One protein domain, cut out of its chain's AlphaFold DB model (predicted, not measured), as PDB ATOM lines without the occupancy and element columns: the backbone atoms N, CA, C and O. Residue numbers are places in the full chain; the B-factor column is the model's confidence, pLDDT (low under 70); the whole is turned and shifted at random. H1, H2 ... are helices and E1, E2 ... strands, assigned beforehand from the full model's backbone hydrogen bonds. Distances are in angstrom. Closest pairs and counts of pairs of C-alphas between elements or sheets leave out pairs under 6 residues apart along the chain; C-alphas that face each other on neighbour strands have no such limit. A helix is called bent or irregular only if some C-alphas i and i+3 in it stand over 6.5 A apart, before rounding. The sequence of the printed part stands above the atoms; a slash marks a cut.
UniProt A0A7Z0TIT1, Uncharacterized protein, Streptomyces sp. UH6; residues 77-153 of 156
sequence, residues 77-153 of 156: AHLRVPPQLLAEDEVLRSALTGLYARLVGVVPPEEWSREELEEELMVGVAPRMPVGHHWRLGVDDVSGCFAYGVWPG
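This is residues 77 to 153 of the 156 residues of an uncharacterized protein of Streptomyces sp. UH6 (UniProt A0A7Z0TIT1). A small twisted sheet of three strands forms one side of the domain, and two long helices side by side, H2 and H3, form the other. H3 packs along edge strand E2, H2 only grazes the sheet near E1, and the short helix H1 sits at one end. The printed part has 77 residues, with E1 H1 H2 H3 E2 E3 along the chain; the sheet order is E1 E3 E2, all antiparallel, and the class is mixed. It is compact, with a radius of gyration of the C-alphas of 12.2 A and spans of 34 by 29 by 17 A.

E1 is residues 77 to 81, beginning at C-alpha 77 (36.807, 16.320, -7.491). E3 is residues 145 to 152, 18.0 A long, ending at C-alpha 152 (28.348, 24.324, -6.294), and E2 is residues 133 to 140, 15.6 A. H1 is residues 83 to 87, H2 residues 89 to 104, 21.6 A, and H3 residues 114 to 128, 21.2 A. H3 is only just irregular: C-alphas 124 and 127 are 6.7 A apart.

E3 is the inner strand; N 148 and O 79 are 2.9 A apart towards E1, and N 138 and O 147 are 2.9 A apart in the hairpin of E2 and E3. E2 bends by 88 degrees at residue 137 and E3 by 79 degrees at residue 148. H3 is on the sheet, over E2, at a height of 9.6 A, and runs along the strands, at 27 degrees to E2 on the local plane. H2 and H3 touch at a shallow tilt of 23 degrees, the same way; their closest C-alphas, of Arg 93 and Arg 114, are 4.7 A apart. H1 and H2 only just touch, only at the corner, with 3 pairs of C-alphas within 8 A, made by residues 91 to 92 of H2; the closest are those of Leu 86 and Leu 92, 6.5 A. H1 and H3 are apart. Every O i to N i+4 pair is within hydrogen-bond range in H2, 9 of 11 in H3 and 0 of 1 in H1, where 1 of 2 O i to N i+3 pairs is.

The C-alphas farthest apart, of Glu 111 and Val 142, are 34.0 A apart. The printed part has no cut, and no link is long. The mean pLDDT of the printed part is 74.4, with 27 residues under 70, among them residues 100 to 108.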
ATOM      1  N   ALA A  77      35.815  16.931  -8.369       81.00
ATOM      2  CA  ALA A  77      36.807  16.320  -7.491       81.00
ATOM      3  C   ALA A  77      38.244  16.545  -7.997       81.00
ATOM      4  O   ALA A  77      38.560  16.232  -9.147       81.00
ATOM      5  N   HIS A  78      39.128  17.009  -7.110       76.62
ATOM      6  CA  HIS A  78      40.563  17.200  -7.374       76.62
ATOM      7  C   HIS A  78      41.430  16.112  -6.727       76.62
ATOM      8  O   HIS A  78      42.474  15.761  -7.276       76.62
ATOM      9  N   LEU A  79      40.961  15.528  -5.622       79.69
ATOM     10  CA  LEU A  79      41.522  14.333  -4.992       79.69
ATOM     11  C   LEU A  79      40.373  13.420  -4.563       79.69
ATOM     12  O   LEU A  79      39.475  13.872  -3.860       79.69
ATOM     13  N   ARG A  80      40.409  12.147  -4.970       78.38
ATOM     14  CA  ARG A  80      39.485  11.110  -4.490       78.38
ATOM     15  C   ARG A  80      40.184  10.267  -3.435       78.38
ATOM     16  O   ARG A  80      41.284   9.781  -3.678       78.38
ATOM     17  N   VAL A  81      39.523  10.088  -2.303       72.94
ATOM     18  CA  VAL A  81      40.001   9.347  -1.142       72.94
ATOM     19  C   VAL A  81      39.008   8.217  -0.853       72.94
ATOM     20  O   VAL A  81      37.858   8.475  -0.481       72.94
ATOM     21  N   PRO A  82      39.412   6.951  -1.050       75.75
ATOM     22  CA  PRO A  82      38.651   5.801  -0.589       75.75
ATOM     23  C   PRO A  82      38.348   5.910   0.913       75.75
ATOM     24  O   PRO A  82      39.223   6.340   1.667       75.75
ATOM     25  N   PRO A  83      37.164   5.478   1.385       70.88
ATOM     26  CA  PRO A  83      36.795   5.558   2.800       70.88
ATOM     27  C   PRO A  83      37.817   4.920   3.749       70.88
ATOM     28  O   PRO A  83      38.010   5.398   4.860       70.88
ATOM     29  N   GLN A  84      38.493   3.859   3.302       67.94
ATOM     30  CA  GLN A  84      39.505   3.146   4.081       67.94
ATOM     31  C   GLN A  84      40.747   4.012   4.338       67.94
ATOM     32  O   GLN A  84      41.333   3.927   5.409       67.94
ATOM     33  N   LEU A  85      41.098   4.889   3.390       65.38
ATOM     34  CA  LEU A  85      42.270   5.762   3.481       65.38
ATOM     35  C   LEU A  85      42.013   7.043   4.284       65.38
ATOM     36  O   LEU A  85      42.963   7.742   4.614       65.38
ATOM     37  N   LEU A  86      40.760   7.350   4.644       68.25
ATOM     38  CA  LEU A  86      40.471   8.474   5.543       68.25
ATOM     39  C   LEU A  86      40.980   8.242   6.971       68.25
ATOM     40  O   LEU A  86      41.202   9.206   7.695       68.25
ATOM     41  N   ALA A  87      41.136   6.981   7.378       71.94
ATOM     42  CA  ALA A  87      41.631   6.619   8.703       71.94
ATOM     43  C   ALA A  87      43.169   6.508   8.763       71.94
ATOM     44  O   ALA A  87      43.724   6.354   9.848       71.94
ATOM     45  N   GLU A  88      43.856   6.571   7.617       71.50
ATOM     46  CA  GLU A  88      45.310   6.424   7.517       71.50
ATOM     47  C   GLU A  88      45.984   7.798   7.426       71.50
ATOM     48  O   GLU A  88      46.178   8.347   6.340       71.50
ATOM     49  N   ASP A  89      46.347   8.349   8.585       73.88
ATOM     50  CA  ASP A  89      46.826   9.730   8.725       73.88
ATOM     51  C   ASP A  89      48.031  10.055   7.822       73.88
ATOM     52  O   ASP A  89      47.994  11.022   7.063       73.88
ATOM     53  N   GLU A  90      49.056   9.198   7.795       67.19
ATOM     54  CA  GLU A  90      50.266   9.415   6.984       67.19
ATOM     55  C   GLU A  90      49.995   9.395   5.471       67.19
ATOM     56  O   GLU A  90      50.576  10.179   4.706       67.19
ATOM     57  N   VAL A  91      49.104   8.504   5.029       69.81
ATOM     58  CA  VAL A  91      48.737   8.352   3.615       69.81
ATOM     59  C   VAL A  91      47.890   9.539   3.173       69.81
ATOM     60  O   VAL A  91      48.143  10.123   2.114       69.81
ATOM     61  N   LEU A  92      46.931   9.947   4.006       70.88
ATOM     62  CA  LEU A  92      46.100  11.116   3.756       70.88
ATOM     63  C   LEU A  92      46.941  12.399   3.746       70.88
ATOM     64  O   LEU A  92      46.844  13.171   2.796       70.88
ATOM     65  N   ARG A  93      47.847  12.579   4.713       77.00
ATOM     66  CA  ARG A  93      48.804  13.697   4.761       77.00
ATOM     67  C   ARG A  93      49.626  13.791   3.477       77.00
ATOM     68  O   ARG A  93      49.690  14.847   2.858       77.00
ATOM     69  N   SER A  94      50.175  12.669   3.010       65.75
ATOM     70  CA  SER A  94      50.951  12.616   1.762       65.75
ATOM     71  C   SER A  94      50.115  12.999   0.533       65.75
ATOM     72  O   SER A  94      50.582  13.724  -0.351       65.75
ATOM     73  N   ALA A  95      48.858  12.551   0.476       65.12
ATOM     74  CA  ALA A  95      47.937  12.906  -0.599       65.12
ATOM     75  C   ALA A  95      47.562  14.400  -0.579       65.12
ATOM     76  O   ALA A  95      47.511  15.035  -1.637       65.12
ATOM     77  N   LEU A  96      47.355  14.976   0.609       74.38
ATOM     78  CA  LEU A  96      47.074  16.401   0.796       74.38
ATOM     79  C   LEU A  96      48.278  17.279   0.446       74.38
ATOM     80  O   LEU A  96      48.099  18.291  -0.225       74.38
ATOM     81  N   THR A  97      49.498  16.861   0.783       68.81
ATOM     82  CA  THR A  97      50.742  17.511   0.340       68.81
ATOM     83  C   THR A  97      50.803  17.611  -1.185       68.81
ATOM     84  O   THR A  97      51.051  18.686  -1.738       68.81
ATOM     85  N   GLY A  98      50.519  16.507  -1.886       61.75
ATOM     86  CA  GLY A  98      50.477  16.486  -3.351       61.75
ATOM     87  C   GLY A  98      49.368  17.373  -3.932       61.75
ATOM     88  O   GLY A  98      49.579  18.067  -4.931       61.75
ATOM     89  N   LEU A  99      48.197  17.389  -3.291       70.62
ATOM     90  CA  LEU A  99      47.074  18.245  -3.668       70.62
ATOM     91  C   LEU A  99      47.404  19.733  -3.484       70.62
ATOM     92  O   LEU A  99      47.187  20.520  -4.405       70.62
ATOM     93  N   TYR A 100      47.974  20.107  -2.340       68.81
ATOM     94  CA  TYR A 100      48.402  21.468  -2.038       68.81
ATOM     95  C   TYR A 100      49.457  21.952  -3.036       68.81
ATOM     96  O   TYR A 100      49.270  22.990  -3.673       68.81
ATOM     97  N   ALA A 101      50.502  21.155  -3.284       64.81
ATOM     98  CA  ALA A 101      51.541  21.484  -4.259       64.81
ATOM     99  C   ALA A 101      50.973  21.698  -5.668       64.81
ATOM    100  O   ALA A 101      51.373  22.627  -6.369       64.81
ATOM    101  N   ARG A 102      49.989  20.888  -6.071       65.25
ATOM    102  CA  ARG A 102      49.304  21.038  -7.358       65.25
ATOM    103  C   ARG A 102      48.448  22.306  -7.436       65.25
ATOM    104  O   ARG A 102      48.393  22.930  -8.495       65.25
ATOM    105  N   LEU A 103      47.729  22.653  -6.369       65.94
ATOM    106  CA  LEU A 103      46.793  23.783  -6.371       65.94
ATOM    107  C   LEU A 103      47.490  25.128  -6.141       65.94
ATOM    108  O   LEU A 103      47.084  26.134  -6.729       65.94
ATOM    109  N   VAL A 104      48.528  25.144  -5.307       66.25
ATOM    110  CA  VAL A 104      49.227  26.358  -4.868       66.25
ATOM    111  C   VAL A 104      50.552  26.564  -5.602       66.25
ATOM    112  O   VAL A 104      50.968  27.708  -5.765       66.25
ATOM    113  N   GLY A 105      51.174  25.499  -6.117       57.19
ATOM    114  CA  GLY A 105      52.441  25.565  -6.851       57.19
ATOM    115  C   GLY A 105      53.687  25.540  -5.961       57.19
ATOM    116  O   GLY A 105      54.781  25.805  -6.453       57.19
ATOM    117  N   VAL A 106      53.535  25.235  -4.668       56.53
ATOM    118  CA  VAL A 106      54.621  25.159  -3.677       56.53
ATOM    119  C   VAL A 106      54.462  23.885  -2.854       56.53
ATOM    120  O   VAL A 106      53.353  23.554  -2.443       56.53
ATOM    121  N   VAL A 107      55.562  23.170  -2.617       63.91
ATOM    122  CA  VAL A 107      55.569  22.003  -1.724       63.91
ATOM    123  C   VAL A 107      55.494  22.501  -0.273       63.91
ATOM    124  O   VAL A 107      56.312  23.345   0.096       63.91
ATOM    125  N   PRO A 108      54.522  22.036   0.530       59.84
ATOM    126  CA  PRO A 108      54.409  22.443   1.924       59.84
ATOM    127  C   PRO A 108      55.550  21.835   2.768       59.84
ATOM    128  O   PRO A 108      56.100  20.802   2.372       59.84
ATOM    129  N   PRO A 109      55.920  22.455   3.904       70.88
ATOM    130  CA  PRO A 109      56.921  21.921   4.830       70.88
ATOM    131  C   PRO A 109      56.621  20.479   5.269       70.88
ATOM    132  O   PRO A 109      55.464  20.109   5.468       70.88
ATOM    133  N   GLU A 110      57.659  19.651   5.422       67.75
ATOM    134  CA  GLU A 110      57.505  18.223   5.755       67.75
ATOM    135  C   GLU A 110      56.967  17.997   7.174       67.75
ATOM    136  O   GLU A 110      56.360  16.958   7.452       67.75
ATOM    137  N   GLU A 111      57.182  18.973   8.052       77.88
ATOM    138  CA  GLU A 111      56.708  19.017   9.430       77.88
ATOM    139  C   GLU A 111      55.208  19.299   9.558       77.88
ATOM    140  O   GLU A 111      54.661  19.083  10.638       77.88
ATOM    141  N   TRP A 112      54.540  19.745   8.486       78.81
ATOM    142  CA  TRP A 112      53.103  19.992   8.534       78.81
ATOM    143  C   TRP A 112      52.333  18.691   8.767       78.81
ATOM    144  O   TRP A 112      52.505  17.676   8.073       78.81
ATOM    145  N   SER A 113      51.467  18.756   9.768       87.31
ATOM    146  CA  SER A 113      50.468  17.752  10.098       87.31
ATOM    147  C   SER A 113      49.373  17.682   9.033       87.31
ATOM    148  O   SER A 113      49.239  18.549   8.161       87.31
ATOM    149  N   ARG A 114      48.567  16.618   9.094       85.44
ATOM    150  CA  ARG A 114      47.378  16.482   8.252       85.44
ATOM    151  C   ARG A 114      46.425  17.659   8.472       85.44
ATOM    152  O   ARG A 114      45.944  18.229   7.499       85.44
ATOM    153  N   GLU A 115      46.186  18.029   9.725       89.50
ATOM    154  CA  GLU A 115      45.277  19.107  10.112       89.50
ATOM    155  C   GLU A 115      45.732  20.464   9.563       89.50
ATOM    156  O   GLU A 115      44.912  21.196   9.011       89.50
ATOM    157  N   GLU A 116      47.030  20.775   9.638       84.31
ATOM    158  CA  GLU A 116      47.595  22.014   9.080       84.31
ATOM    159  C   GLU A 116      47.438  22.073   7.554       84.31
ATOM    160  O   GLU A 116      47.096  23.117   7.000       84.31
ATOM    161  N   LEU A 117      47.621  20.944   6.857       78.44
ATOM    162  CA  LEU A 117      47.379  20.859   5.414       78.44
ATOM    163  C   LEU A 117      45.902  21.051   5.061       78.44
ATOM    164  O   LEU A 117      45.589  21.712   4.071       78.44
ATOM    165  N   GLU A 118      44.988  20.466   5.836       85.88
ATOM    166  CA  GLU A 118      43.550  20.651   5.637       85.88
ATOM    167  C   GLU A 118      43.132  22.099   5.892       85.88
ATOM    168  O   GLU A 118      42.399  22.667   5.079       85.88
ATOM    169  N   GLU A 119      43.623  22.714   6.969       82.88
ATOM    170  CA  GLU A 119      43.375  24.119   7.284       82.88
ATOM    171  C   GLU A 119      43.884  25.029   6.167       82.88
ATOM    172  O   GLU A 119      43.122  25.851   5.657       82.88
ATOM    173  N   GLU A 120      45.117  24.837   5.702       78.31
ATOM    174  CA  GLU A 120      45.681  25.670   4.642       78.31
ATOM    175  C   GLU A 120      44.976  25.435   3.294       78.31
ATOM    176  O   GLU A 120      44.770  26.366   2.511       78.31
ATOM    177  N   LEU A 121      44.508  24.213   3.017       76.62
ATOM    178  CA  LEU A 121      43.634  23.959   1.870       76.62
ATOM    179  C   LEU A 121      42.288  24.685   2.011       76.62
ATOM    180  O   LEU A 121      41.758  25.176   1.018       76.62
ATOM    181  N   MET A 122      41.733  24.800   3.216       76.69
ATOM    182  CA  MET A 122      40.501  25.558   3.448       76.69
ATOM    183  C   MET A 122      40.731  27.072   3.366       76.69
ATOM    184  O   MET A 122      39.949  27.764   2.721       76.69
ATOM    185  N   VAL A 123      41.794  27.602   3.967       71.88
ATOM    186  CA  VAL A 123      42.048  29.048   4.082       71.88
ATOM    187  C   VAL A 123      42.733  29.606   2.832       71.88
ATOM    188  O   VAL A 123      42.332  30.651   2.320       71.88
ATOM    189  N   GLY A 124      43.733  28.906   2.298       68.12
ATOM    190  CA  GLY A 124      44.546  29.350   1.163       68.12
ATOM    191  C   GLY A 124      43.899  29.122  -0.206       68.12
ATOM    192  O   GLY A 124      44.173  29.868  -1.158       68.12
ATOM    193  N   VAL A 125      43.014  28.121  -0.329       68.94
ATOM    194  CA  VAL A 125      42.336  27.785  -1.598       68.94
ATOM    195  C   VAL A 125      40.930  28.389  -1.680       68.94
ATOM    196  O   VAL A 125      40.532  28.794  -2.773       68.94
ATOM    197  N   ALA A 126      40.184  28.529  -0.576       67.38
ATOM    198  CA  ALA A 126      38.811  29.058  -0.620       67.38
ATOM    199  C   ALA A 126      38.666  30.448  -1.280       67.38
ATOM    200  O   ALA A 126      37.733  30.616  -2.069       67.38
ATOM    201  N   PRO A 127      39.578  31.426  -1.087       68.44
ATOM    202  CA  PRO A 127      39.498  32.720  -1.774       68.44
ATOM    203  C   PRO A 127      39.645  32.632  -3.302       68.44
ATOM    204  O   PRO A 127      39.379  33.604  -4.004       68.44
ATOM    205  N   ARG A 128      40.089  31.483  -3.829       70.06
ATOM    206  CA  ARG A 128      40.326  31.233  -5.259       70.06
ATOM    207  C   ARG A 128      39.147  30.527  -5.944       70.06
ATOM    208  O   ARG A 128      39.251  30.199  -7.127       70.06
ATOM    209  N   MET A 129      38.055  30.249  -5.223       75.44
ATOM    210  CA  MET A 129      36.895  29.537  -5.769       75.44
ATOM    211  C   MET A 129      36.204  30.328  -6.887       75.44
ATOM    212  O   MET A 129      36.080  31.552  -6.798       75.44
ATOM    213  N   PRO A 130      35.676  29.647  -7.921       76.88
ATOM    214  CA  PRO A 130      34.728  30.267  -8.835       76.88
ATOM    215  C   PRO A 130      33.507  30.815  -8.085       76.88
ATOM    216  O   PRO A 130      33.088  30.266  -7.066       76.88
ATOM    217  N   VAL A 131      32.881  31.861  -8.629       80.19
ATOM    218  CA  VAL A 131      31.637  32.420  -8.075       80.19
ATOM    219  C   VAL A 131      30.581  31.316  -7.932       80.19
ATOM    220  O   VAL A 131      30.403  30.494  -8.834       80.19
ATOM    221  N   GLY A 132      29.904  31.278  -6.781       83.50
ATOM    222  CA  GLY A 132      28.883  30.271  -6.472       83.50
ATOM    223  C   GLY A 132      29.432  28.876  -6.162       83.50
ATOM    224  O   GLY A 132      28.657  27.925  -6.131       83.50
ATOM    225  N   HIS A 133      30.742  28.728  -5.947       86.44
ATOM    226  CA  HIS A 133      31.373  27.454  -5.603       86.44
ATOM    227  C   HIS A 133      32.127  27.530  -4.276       86.44
ATOM    228  O   HIS A 133      32.523  28.601  -3.822       86.44
ATOM    229  N   HIS A 134      32.332  26.371  -3.661       85.62
ATOM    230  CA  HIS A 134      33.069  26.225  -2.416       85.62
ATOM    231  C   HIS A 134      33.997  25.014  -2.474       85.62
ATOM    232  O   HIS A 134      33.711  24.014  -3.138       85.62
ATOM    233  N   TRP A 135      35.106  25.106  -1.749       85.25
ATOM    234  CA  TRP A 135      35.991  23.980  -1.499       85.25
ATOM    235  C   TRP A 135      35.460  23.172  -0.316       85.25
ATOM    236  O   TRP A 135      35.147  23.748   0.726       85.25
ATOM    237  N   ARG A 136      35.336  21.853  -0.469       85.38
ATOM    238  CA  ARG A 136      35.070  20.947   0.660       85.38
ATOM    239  C   ARG A 136      35.478  19.514   0.348       85.38
ATOM    240  O   ARG A 136      35.518  19.099  -0.816       85.38
ATOM    241  N   LEU A 137      35.658  18.749   1.419       84.44
ATOM    242  CA  LEU A 137      35.518  17.301   1.393       84.44
ATOM    243  C   LEU A 137      34.028  16.956   1.246       84.44
ATOM    244  O   LEU A 137      33.202  17.346   2.072       84.44
ATOM    245  N   GLY A 138      33.673  16.272   0.165       81.31
ATOM    246  CA  GLY A 138      32.315  15.800  -0.105       81.31
ATOM    247  C   GLY A 138      32.303  14.321  -0.463       81.31
ATOM    248  O   GLY A 138      33.355  13.702  -0.606       81.31
ATOM    249  N   VAL A 139      31.111  13.756  -0.624       75.38
ATOM    250  CA  VAL A 139      30.949  12.433  -1.233       75.38
ATOM    251  C   VAL A 139      30.895  12.627  -2.747       75.38
ATOM    252  O   VAL A 139      30.146  13.468  -3.238       75.38
ATOM    253  N   ASP A 140      31.730  11.898  -3.482       73.00
ATOM    254  CA  ASP A 140      31.674  11.838  -4.939       73.00
ATOM    255  C   ASP A 140      30.616  10.812  -5.352       73.00
ATOM    256  O   ASP A 140      30.869   9.606  -5.332       73.00
ATOM    257  N   ASP A 141      29.439  11.296  -5.753       68.00
ATOM    258  CA  ASP A 141      28.283  10.469  -6.130       68.00
ATOM    259  C   ASP A 141      28.577   9.492  -7.285       68.00
ATOM    260  O   ASP A 141      27.873   8.500  -7.460       68.00
ATOM    261  N   VAL A 142      29.636   9.742  -8.067       67.25
ATOM    262  CA  VAL A 142      30.060   8.873  -9.176       67.25
ATOM    263  C   VAL A 142      30.837   7.650  -8.684       67.25
ATOM    264  O   VAL A 142      30.737   6.578  -9.278       67.25
ATOM    265  N   SER A 143      31.637   7.797  -7.626       64.50
ATOM    266  CA  SER A 143      32.552   6.748  -7.155       64.50
ATOM    267  C   SER A 143      32.219   6.203  -5.764       64.50
ATOM    268  O   SER A 143      32.821   5.215  -5.345       64.50
ATOM    269  N   GLY A 144      31.297   6.836  -5.032       69.00
ATOM    270  CA  GLY A 144      31.000   6.516  -3.632       69.00
ATOM    271  C   GLY A 144      32.171   6.783  -2.676       69.00
ATOM    272  O   GLY A 144      32.123   6.379  -1.516       69.00
ATOM    273  N   CYS A 145      33.235   7.429  -3.161       72.94
ATOM    274  CA  CYS A 145      34.409   7.803  -2.377       72.94
ATOM    275  C   CYS A 145      34.247   9.211  -1.805       72.94
ATOM    276  O   CYS A 145      33.419   9.998  -2.265       72.94
ATOM    277  N   PHE A 146      35.089   9.561  -0.837       79.75
ATOM    278  CA  PHE A 146      35.219  10.950  -0.423       79.75
ATOM    279  C   PHE A 146      36.101  11.698  -1.416       79.75
ATOM    280  O   PHE A 146      36.998  11.117  -2.028       79.75
ATOM    281  N   ALA A 147      35.851  12.984  -1.615       84.00
ATOM    282  CA  ALA A 147      36.641  13.790  -2.523       84.00
ATOM    283  C   ALA A 147      36.827  15.218  -2.021       84.00
ATOM    284  O   ALA A 147      35.856  15.908  -1.705       84.00
ATOM    285  N   TYR A 148      38.078  15.672  -2.028       82.75
ATOM    286  CA  TYR A 148      38.397  17.089  -1.922       82.75
ATOM    287  C   TYR A 148      38.147  17.723  -3.287       82.75
ATOM    288  O   TYR A 148      38.714  17.296  -4.304       82.75
ATOM    289  N   GLY A 149      37.248  18.700  -3.328       87.25
ATOM    290  CA  GLY A 149      36.755  19.227  -4.588       87.25
ATOM    291  C   GLY A 149      36.100  20.592  -4.488       87.25
ATOM    292  O   GLY A 149      35.862  21.131  -3.407       87.25
ATOM    293  N   VAL A 150      35.805  21.125  -5.668       87.88
ATOM    294  CA  VAL A 150      35.072  22.373  -5.860       87.88
ATOM    295  C   VAL A 150      33.626  22.013  -6.158       87.88
ATOM    296  O   VAL A 150      33.338  21.374  -7.169       87.88
ATOM    297  N   TRP A 151      32.711  22.427  -5.295       87.06
ATOM    298  CA  TRP A 151      31.301  22.062  -5.387       87.06
ATOM    299  C   TRP A 151      30.433  23.308  -5.535       87.06
ATOM    300  O   TRP A 151      30.787  24.358  -4.996       87.06
ATOM    301  N   PRO A 152      29.299  23.224  -6.248       84.94
ATOM    302  CA  PRO A 152      28.348  24.324  -6.294       84.94
ATOM    303  C   PRO A 152      27.813  24.578  -4.882       84.94
ATOM    304  O   PRO A 152      27.351  23.658  -4.206       84.94
ATOM    305  N   GLY A 153      27.930  25.815  -4.410       74.94
ATOM    306  CA  GLY A 153      27.287  26.264  -3.181       74.94
ATOM    307  C   GLY A 153      25.822  26.619  -3.429       74.94
ATOM    308  O   GLY A 153      25.434  26.841  -4.580       74.94
TER     309      GLY A 153